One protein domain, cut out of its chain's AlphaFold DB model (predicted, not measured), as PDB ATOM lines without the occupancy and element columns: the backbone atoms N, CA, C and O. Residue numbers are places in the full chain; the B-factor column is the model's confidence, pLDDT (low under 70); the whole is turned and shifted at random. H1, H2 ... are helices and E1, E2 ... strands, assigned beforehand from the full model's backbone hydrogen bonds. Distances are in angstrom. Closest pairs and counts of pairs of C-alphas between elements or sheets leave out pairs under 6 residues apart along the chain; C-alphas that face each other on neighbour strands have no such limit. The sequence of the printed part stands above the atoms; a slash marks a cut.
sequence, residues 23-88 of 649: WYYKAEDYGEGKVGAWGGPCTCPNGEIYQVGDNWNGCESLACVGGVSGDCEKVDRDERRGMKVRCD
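AT A GLANCE: This is residues 23 to 88 of the 649 residues of the protein "Hypothetical protein" of Symbiodinium pilosum (UniProt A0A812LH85). With little regular structure, this is a rounded body of two small antiparallel strand pairs, hairpin E2-E3 and pair E1-E4, with E3 next to E4; the loop stretch 54 to 82 wraps round hairpin E2-E3 and leads into E4, and short H1 follows E1 at the far side of the pair E1-E4 from the hairpin. The 66 printed residues run E1, H1, E2, E3, E4, mostly strand, with 22 in named elements. The whole is compact, radius of gyration of the C-alphas 10.2 A, spans 27 by 26 by 19 A.

HOW THE PARTS SIT: E2, residues 39 to 43, and E3, residues 49 to 53, form an antiparallel hairpin, 151 degrees; N 42 and O 50 are 2.8 A apart. E4, residues 83 to 86, comes closest to E3 at the C-alphas of Met 83 and Val 52, 4.9 A. E1, residues 23 to 26, is its antiparallel neighbour, 153 degrees, with N 84 and O 25 2.8 A apart. Residues 68 to 69 pair antiparallel with 42 to 43 of E2; 64 to 65 pair parallel with 85 to 86 of E4. H1, residues 27 to 30, is too short for an O i to N i+4 pair; its one O i to N i+3 pair is within range. H1 and E3 are apart.

IN THESE COORDINATES: E2 and E3 each span 13.1 A, E4 10.5 A, E1 9.9 A and H1 5.6 A. C-alpha 23 of E1 is at (-45.135, 39.387, 44.617), C-alpha 86 of E4 at (-40.294, 39.935, 43.130).

THE WHOLE: The C-alphas farthest apart, Val 75 and Asp 88, are 28.2 A apart. The printed part has no cut; the link E3 to E4 is long. Residues 29 and 31 are under pLDDT 70.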
ATOM      1  N   TRP A  23     -44.614  38.162  44.018       85.31
ATOM      2  CA  TRP A  23     -45.135  39.387  44.617       85.31
ATOM      3  C   TRP A  23     -45.121  40.519  43.600       85.31
ATOM      4  O   TRP A  23     -44.071  41.106  43.340       85.31
ATOM      5  N   TYR A  24     -46.288  40.834  43.037       90.94
ATOM      6  CA  TYR A  24     -46.486  41.926  42.082       90.94
ATOM      7  C   TYR A  24     -47.224  43.098  42.742       90.94
ATOM      8  O   TYR A  24     -48.374  42.962  43.156       90.94
ATOM      9  N   TYR A  25     -46.549  44.239  42.880       87.06
ATOM     10  CA  TYR A  25     -46.990  45.358  43.720       87.06
ATOM     11  C   TYR A  25     -46.485  46.708  43.195       87.06
ATOM     12  O   TYR A  25     -45.637  46.774  42.304       87.06
ATOM     13  N   LYS A  26     -46.994  47.806  43.761       85.06
ATOM     14  CA  LYS A  26     -46.471  49.154  43.526       85.06
ATOM     15  C   LYS A  26     -45.288  49.441  44.445       85.06
ATOM     16  O   LYS A  26     -45.434  49.393  45.661       85.06
ATOM     17  N   ALA A  27     -44.133  49.784  43.880       78.81
ATOM     18  CA  ALA A  27     -42.901  50.016  44.644       78.81
ATOM     19  C   ALA A  27     -43.041  51.126  45.708       78.81
ATOM     20  O   ALA A  27     -42.489  51.010  46.801       78.81
ATOM     21  N   GLU A  28     -43.825  52.166  45.407       77.25
ATOM     22  CA  GLU A  28     -44.091  53.298  46.309       77.25
ATOM     23  C   GLU A  28     -44.794  52.887  47.612       77.25
ATOM     24  O   GLU A  28     -44.459  53.411  48.672       77.25
ATOM     25  N   ASP A  29     -45.688  51.893  47.559       67.56
ATOM     26  CA  ASP A  29     -46.461  51.425  48.720       67.56
ATOM     27  C   ASP A  29     -45.583  50.700  49.758       67.56
ATOM     28  O   ASP A  29     -46.004  50.481  50.890       67.56
ATOM     29  N   TYR A  30     -44.356  50.338  49.371       70.62
ATOM     30  CA  TYR A  30     -43.394  49.583  50.173       70.62
ATOM     31  C   TYR A  30     -42.091  50.360  50.420       70.62
ATOM     32  O   TYR A  30     -41.096  49.782  50.848       70.62
ATOM     33  N   GLY A  31     -42.082  51.671  50.139       62.09
ATOM     34  CA  GLY A  31     -40.911  52.531  50.345       62.09
ATOM     35  C   GLY A  31     -39.706  52.163  49.472       62.09
ATOM     36  O   GLY A  31     -38.577  52.538  49.784       62.09
ATOM     37  N   GLU A  32     -39.919  51.413  48.390       74.00
ATOM     38  CA  GLU A  32     -38.850  51.016  47.483       74.00
ATOM     39  C   GLU A  32     -38.540  52.121  46.454       74.00
ATOM     40  O   GLU A  32     -39.300  53.073  46.264       74.00
ATOM     41  N   GLY A  33     -37.385  52.003  45.784       72.94
ATOM     42  CA  GLY A  33     -36.921  52.973  44.789       72.94
ATOM     43  C   GLY A  33     -37.955  53.266  43.696       72.94
ATOM     44  O   GLY A  33     -38.754  52.408  43.321       72.94
ATOM     45  N   LYS A  34     -37.932  54.497  43.175       83.94
ATOM     46  CA  LYS A  34     -38.908  54.987  42.196       83.94
ATOM     47  C   LYS A  34     -38.917  54.110  40.936       83.94
ATOM     48  O   LYS A  34     -37.887  53.961  40.287       83.94
ATOM     49  N   VAL A  35     -40.088  53.591  40.572       92.75
ATOM     50  CA  VAL A  35     -40.305  52.791  39.356       92.75
ATOM     51  C   VAL A  35     -41.101  53.603  38.330       92.75
ATOM     52  O   VAL A  35     -42.049  54.315  38.670       92.75
ATOM     53  N   GLY A  36     -40.667  53.546  37.074       90.62
ATOM     54  CA  GLY A  36     -41.191  54.330  35.963       90.62
ATOM     55  C   GLY A  36     -42.481  53.793  35.352       90.62
ATOM     56  O   GLY A  36     -43.040  52.788  35.782       90.62
ATOM     57  N   ALA A  37     -42.979  54.517  34.348       90.56
ATOM     58  CA  ALA A  37     -44.092  54.084  33.493       90.56
ATOM     59  C   ALA A  37     -43.622  53.525  32.142       90.56
ATOM     60  O   ALA A  37     -44.390  52.874  31.427       90.56
ATOM     61  N   TRP A  38     -42.359  53.773  31.784       95.81
ATOM     62  CA  TRP A  38     -41.660  52.997  30.762       95.81
ATOM     63  C   TRP A  38     -41.326  51.639  31.359       95.81
ATOM     64  O   TRP A  38     -41.303  51.511  32.576       95.81
ATOM     65  N   GLY A  39     -41.138  50.609  30.543       96.12
ATOM     66  CA  GLY A  39     -40.989  49.268  31.098       96.12
ATOM     67  C   GLY A  39     -41.200  48.151  30.094       96.12
ATOM     68  O   GLY A  39     -41.179  48.380  28.884       96.12
ATOM     69  N   GLY A  40     -41.461  46.948  30.590       95.69
ATOM     70  CA  GLY A  40     -41.599  45.743  29.776       95.69
ATOM     71  C   GLY A  40     -42.016  44.528  30.609       95.69
ATOM     72  O   GLY A  40     -42.246  44.656  31.815       95.69
ATOM     73  N   PRO A  41     -42.132  43.346  29.986       97.12
ATOM     74  CA  PRO A  41     -42.514  42.129  30.688       97.12
ATOM     75  C   PRO A  41     -41.371  41.594  31.566       97.12
ATOM     76  O   PRO A  41     -40.202  41.650  31.191       97.12
ATOM     77  N   CYS A  42     -41.718  41.007  32.706       96.81
ATOM     78  CA  CYS A  42     -40.843  40.212  33.564       96.81
ATOM     79  C   CYS A  42     -41.419  38.801  33.687       96.81
ATOM     80  O   CYS A  42     -42.586  38.660  34.044       96.81
ATOM     81  N   THR A  43     -40.620  37.773  33.393       96.44
ATOM     82  CA  THR A  43     -41.031  36.361  33.471       96.44
ATOM     83  C   THR A  43     -40.450  35.717  34.728       96.44
ATOM     84  O   THR A  43     -39.228  35.627  34.849       96.44
ATOM     85  N   CYS A  44     -41.291  35.277  35.662       93.69
ATOM     86  CA  CYS A  44     -40.856  34.610  36.893       93.69
ATOM     87  C   CYS A  44     -40.520  33.117  36.671       93.69
ATOM     88  O   CYS A  44     -40.936  32.545  35.659       93.69
ATOM     89  N   PRO A  45     -39.774  32.459  37.586       88.94
ATOM     90  CA  PRO A  45     -39.374  31.050  37.456       88.94
ATOM     91  C   PRO A  45     -40.546  30.071  37.317       88.94
ATOM     92  O   PRO A  45     -40.430  29.077  36.600       88.94
ATOM     93  N   ASN A  46     -41.693  30.391  37.921       84.69
ATOM     94  CA  ASN A  46     -42.938  29.633  37.783       84.69
ATOM     95  C   ASN A  46     -43.633  29.803  36.406       84.69
ATOM     96  O   ASN A  46     -44.654  29.172  36.140       84.69
ATOM     97  N   GLY A  47     -43.082  30.639  35.516       87.62
ATOM     98  CA  GLY A  47     -43.558  30.875  34.151       87.62
ATOM     99  C   GLY A  47     -44.558  32.024  33.990       87.62
ATOM    100  O   GLY A  47     -44.951  32.321  32.860       87.62
ATOM    101  N   GLU A  48     -44.970  32.689  35.072       93.25
ATOM    102  CA  GLU A  48     -45.881  33.838  35.003       93.25
ATOM    103  C   GLU A  48     -45.180  35.101  34.487       93.25
ATOM    104  O   GLU A  48     -43.991  35.319  34.731       93.25
ATOM    105  N   ILE A  49     -45.926  35.950  33.772       95.19
ATOM    106  CA  ILE A  49     -45.407  37.176  33.154       95.19
ATOM    107  C   ILE A  49     -46.126  38.400  33.728       95.19
ATOM    108  O   ILE A  49     -47.350  38.501  33.638       95.19
ATOM    109  N   TYR A  50     -45.357  39.363  34.237       95.06
ATOM    110  CA  TYR A  50     -45.847  40.613  34.824       95.06
ATOM    111  C   TYR A  50     -45.350  41.831  34.049       95.06
ATOM    112  O   TYR A  50     -44.201  41.869  33.617       95.06
ATOM    113  N   GLN A  51     -46.197  42.848  33.889       96.75
ATOM    114  CA  GLN A  51     -45.803  44.116  33.270       96.75
ATOM    115  C   GLN A  51     -45.219  45.051  34.325       96.75
ATOM    116  O   GLN A  51     -45.935  45.533  35.190       96.75
ATOM    117  N   VAL A  52     -43.924  45.331  34.262       96.69
ATOM    118  CA  VAL A  52     -43.238  46.143  35.277       96.69
ATOM    119  C   VAL A  52     -42.670  47.415  34.672       96.69
ATOM    120  O   VAL A  52     -42.404  47.484  33.467       96.69
ATOM    121  N   GLY A  53     -42.502  48.438  35.504       96.38
ATOM    122  CA  GLY A  53     -41.836  49.671  35.105       96.38
ATOM    123  C   GLY A  53     -40.314  49.515  35.034       96.38
ATOM    124  O   GLY A  53     -39.748  48.532  35.510       96.38
ATOM    125  N   ASP A  54     -39.623  50.490  34.453       95.44
ATOM    126  CA  ASP A  54     -38.170  50.612  34.520       95.44
ATOM    127  C   ASP A  54     -37.738  51.154  35.891       95.44
ATOM    128  O   ASP A  54     -38.498  51.859  36.556       95.44
ATOM    129  N   ASN A  55     -36.509  50.876  36.327       90.31
ATOM    130  CA  ASN A  55     -35.981  51.379  37.610       90.31
ATOM    131  C   ASN A  55     -35.578  52.870  37.545       90.31
ATOM    132  O   ASN A  55     -34.562  53.277  38.105       90.31
ATOM    133  N   TRP A  56     -36.351  53.681  36.814       87.44
ATOM    134  CA  TRP A  56     -36.126  55.110  36.577       87.44
ATOM    135  C   TRP A  56     -34.744  55.438  35.988       87.44
ATOM    136  O   TRP A  56     -34.190  56.516  36.201       87.44
ATOM    137  N   ASN A  57     -34.187  54.503  35.221       88.06
ATOM    138  CA  ASN A  57     -32.875  54.612  34.586       88.06
ATOM    139  C   ASN A  57     -32.965  54.665  33.054       88.06
ATOM    140  O   ASN A  57     -31.980  54.464  32.349       88.06
ATOM    141  N   GLY A  58     -34.147  54.971  32.514       89.81
ATOM    142  CA  GLY A  58     -34.319  55.211  31.085       89.81
ATOM    143  C   GLY A  58     -34.271  53.929  30.258       89.81
ATOM    144  O   GLY A  58     -33.734  53.953  29.145       89.81
ATOM    145  N   CYS A  59     -34.879  52.853  30.779       93.25
ATOM    146  CA  CYS A  59     -34.886  51.497  30.211       93.25
ATOM    147  C   CYS A  59     -33.535  50.751  30.246       93.25
ATOM    148  O   CYS A  59     -33.322  49.846  29.442       93.25
ATOM    149  N   GLU A  60     -32.625  51.084  31.162       90.88
ATOM    150  CA  GLU A  60     -31.420  50.267  31.389       90.88
ATOM    151  C   GLU A  60     -31.754  48.969  32.151       90.88
ATOM    152  O   GLU A  60     -31.136  47.934  31.915       90.88
ATOM    153  N   SER A  61     -32.781  48.986  33.010       93.62
ATOM    154  CA  SER A  61     -33.272  47.785  33.701       93.62
ATOM    155  C   SER A  61     -34.756  47.879  34.059       93.62
ATOM    156  O   SER A  61     -35.247  48.970  34.357       93.62
ATOM    157  N   LEU A  62     -35.438  46.734  34.129       95.38
ATOM    158  CA  LEU A  62     -36.818  46.624  34.608       95.38
ATOM    159  C   LEU A  62     -36.889  46.343  36.116       95.38
ATOM    160  O   LEU A  62     -35.981  45.746  36.695       95.38
ATOM    161  N   ALA A  63     -37.999  46.729  36.749       95.12
ATOM    162  CA  ALA A  63     -38.344  46.412  38.135       95.12
ATOM    163  C   ALA A  63     -38.769  44.932  38.274       95.12
ATOM    164  O   ALA A  63     -39.892  44.599  38.649       95.12
ATOM    165  N   CYS A  64     -37.846  44.043  37.915       95.19
ATOM    166  CA  CYS A  64     -37.997  42.601  37.791       95.19
ATOM    167  C   CYS A  64     -36.918  41.934  38.651       95.19
ATOM    168  O   CYS A  64     -35.744  41.922  38.284       95.19
ATOM    169  N   VAL A  65     -37.293  41.430  39.825       91.06
ATOM    170  CA  VAL A  65     -36.365  40.813  40.782       91.06
ATOM    171  C   VAL A  65     -36.657  39.322  40.858       91.06
ATOM    172  O   VAL A  65     -37.801  38.934  41.048       91.06
ATOM    173  N   GLY A  66     -35.635  38.481  40.700       86.12
ATOM    174  CA  GLY A  66     -35.798  37.019  40.703       86.12
ATOM    175  C   GLY A  66     -36.402  36.435  39.417       86.12
ATOM    176  O   GLY A  66     -36.509  35.220  39.308       86.12
ATOM    177  N   GLY A  67     -36.761  37.274  38.438       91.19
ATOM    178  CA  GLY A  67     -37.279  36.872  37.126       91.19
ATOM    179  C   GLY A  67     -36.388  37.317  35.961       91.19
ATOM    180  O   GLY A  67     -35.386  38.009  36.140       91.19
ATOM    181  N   VAL A  68     -36.771  36.931  34.745       96.00
ATOM    182  CA  VAL A  68     -36.108  37.303  33.487       96.00
ATOM    183  C   VAL A  68     -36.808  38.516  32.869       96.00
ATOM    184  O   VAL A  68     -37.989  38.452  32.526       96.00
ATOM    185  N   SER A  69     -36.076  39.621  32.711       96.44
ATOM    186  CA  SER A  69     -36.575  40.851  32.074       96.44
ATOM    187  C   SER A  69     -36.649  40.707  30.552       96.44
ATOM    188  O   SER A  69     -35.698  40.235  29.932       96.44
ATOM    189  N   GLY A  70     -37.758  41.136  29.951       93.25
ATOM    190  CA  GLY A  70     -37.905  41.289  28.504       93.25
ATOM    191  C   GLY A  70     -37.531  42.688  28.009       93.25
ATOM    192  O   GLY A  70     -36.944  43.492  28.734       93.25
ATOM    193  N   ASP A  71     -37.895  42.982  26.760       95.88
ATOM    194  CA  ASP A  71     -37.572  44.257  26.118       95.88
ATOM    195  C   ASP A  71     -38.296  45.439  26.782       95.88
ATOM    196  O   ASP A  71     -39.501  45.393  27.042       95.88
ATOM    197  N   CYS A  72     -37.557  46.526  27.026       95.12
ATOM    198  CA  CYS A  72     -38.110  47.750  27.598       95.12
ATOM    199  C   CYS A  72     -38.581  48.723  26.507       95.12
ATOM    200  O   CYS A  72     -37.807  49.185  25.667       95.12
ATOM    201  N   GLU A  73     -39.856  49.096  26.560       95.38
ATOM    202  CA  GLU A  73     -40.478  50.105  25.709       95.38
ATOM    203  C   GLU A  73     -40.453  51.474  26.404       95.38
ATOM    204  O   GLU A  73     -41.047  51.640  27.474       95.38
ATOM    205  N   LYS A  74     -39.872  52.498  25.758       94.00
ATOM    206  CA  LYS A  74     -39.917  53.911  26.203       94.00
ATOM    207  C   LYS A  74     -41.264  54.576  25.901       94.00
ATOM    208  O   LYS A  74     -41.339  55.629  25.272       94.00
ATOM    209  N   VAL A  75     -42.339  53.911  26.304       92.81
ATOM    210  CA  VAL A  75     -43.725  54.356  26.153       92.81
ATOM    211  C   VAL A  75     -44.328  54.432  27.545       92.81
ATOM    212  O   VAL A  75     -44.230  53.476  28.313       92.81
ATOM    213  N   ASP A  76     -44.919  55.569  27.893       90.94
ATOM    214  CA  ASP A  76     -45.621  55.718  29.166       90.94
ATOM    215  C   ASP A  76     -46.925  54.897  29.118       90.94
ATOM    216  O   ASP A  76     -47.761  55.109  28.237       90.94
ATOM    217  N   ARG A  77     -47.057  53.911  30.017       91.19
ATOM    218  CA  ARG A  77     -48.253  53.073  30.165       91.19
ATOM    219  C   ARG A  77     -48.677  53.021  31.627       91.19
ATOM    220  O   ARG A  77     -47.892  52.634  32.492       91.19
ATOM    221  N   ASP A  78     -49.943  53.327  31.888       88.12
ATOM    222  CA  ASP A  78     -50.473  53.366  33.255       88.12
ATOM    223  C   ASP A  78     -50.494  51.988  33.934       88.12
ATOM    224  O   ASP A  78     -50.258  51.900  35.134       88.12
ATOM    225  N   GLU A  79     -50.690  50.907  33.173       86.62
ATOM    226  CA  GLU A  79     -50.794  49.526  33.684       86.62
ATOM    227  C   GLU A  79     -49.535  49.003  34.393       86.62
ATOM    228  O   GLU A  79     -49.621  48.078  35.198       86.62
ATOM    229  N   ARG A  80     -48.376  49.610  34.115       89.44
ATOM    230  CA  ARG A  80     -47.077  49.240  34.698       89.44
ATOM    231  C   ARG A  80     -46.424  50.373  35.486       89.44
ATOM    232  O   ARG A  80     -45.311  50.212  35.982       89.44
ATOM    233  N   ARG A  81     -47.091  51.528  35.596       92.50
ATOM    234  CA  ARG A  81     -46.551  52.702  36.287       92.50
ATOM    235  C   ARG A  81     -46.304  52.370  37.752       92.50
ATOM    236  O   ARG A  81     -47.243  52.116  38.503       92.50
ATOM    237  N   GLY A  82     -45.037  52.415  38.150       88.50
ATOM    238  CA  GLY A  82     -44.639  52.126  39.525       88.50
ATOM    239  C   GLY A  82     -44.703  50.641  39.900       88.50
ATOM    240  O   GLY A  82     -44.452  50.311  41.057       88.50
ATOM    241  N   MET A  83     -45.037  49.755  38.957       95.25
ATOM    242  CA  MET A  83     -45.243  48.331  39.221       95.25
ATOM    243  C   MET A  83     -43.927  47.561  39.201       95.25
ATOM    244  O   MET A  83     -43.119  47.711  38.283       95.25
ATOM    245  N   LYS A  84     -43.748  46.694  40.192       94.06
ATOM    246  CA  LYS A  84     -42.577  45.844  40.393       94.06
ATOM    247  C   LYS A  84     -43.012  44.418  40.696       94.06
ATOM    248  O   LYS A  84     -44.044  44.208  41.330       94.06
ATOM    249  N   VAL A  85     -42.204  43.446  40.275       94.00
ATOM    250  CA  VAL A  85     -42.353  42.053  40.706       94.00
ATOM    251  C   VAL A  85     -41.095  41.548  41.408       94.00
ATOM    252  O   VAL A  85     -39.973  41.822  40.970       94.00
ATOM    253  N   ARG A  86     -41.294  40.800  42.497       91.69
ATOM    254  CA  ARG A  86     -40.294  39.935  43.130       91.69
ATOM    255  C   ARG A  86     -40.759  38.486  43.018       91.69
ATOM    256  O   ARG A  86     -41.780  38.122  43.594       91.69
ATOM    257  N   CYS A  87     -40.033  37.680  42.257       89.81
ATOM    258  CA  CYS A  87     -40.319  36.260  42.109       89.81
ATOM    259  C   CYS A  87     -39.733  35.490  43.301       89.81
ATOM    260  O   CYS A  87     -38.588  35.747  43.690       89.81
ATOM    261  N   ASP A  88     -40.527  34.603  43.904       81.06
ATOM    262  CA  ASP A  88     -40.151  33.701  45.010       81.06
ATOM    263  C   ASP A  88     -39.506  34.371  46.243       81.06
ATOM    264  O   ASP A  88     -38.859  33.723  47.068       81.06
TER     265      ASP A  88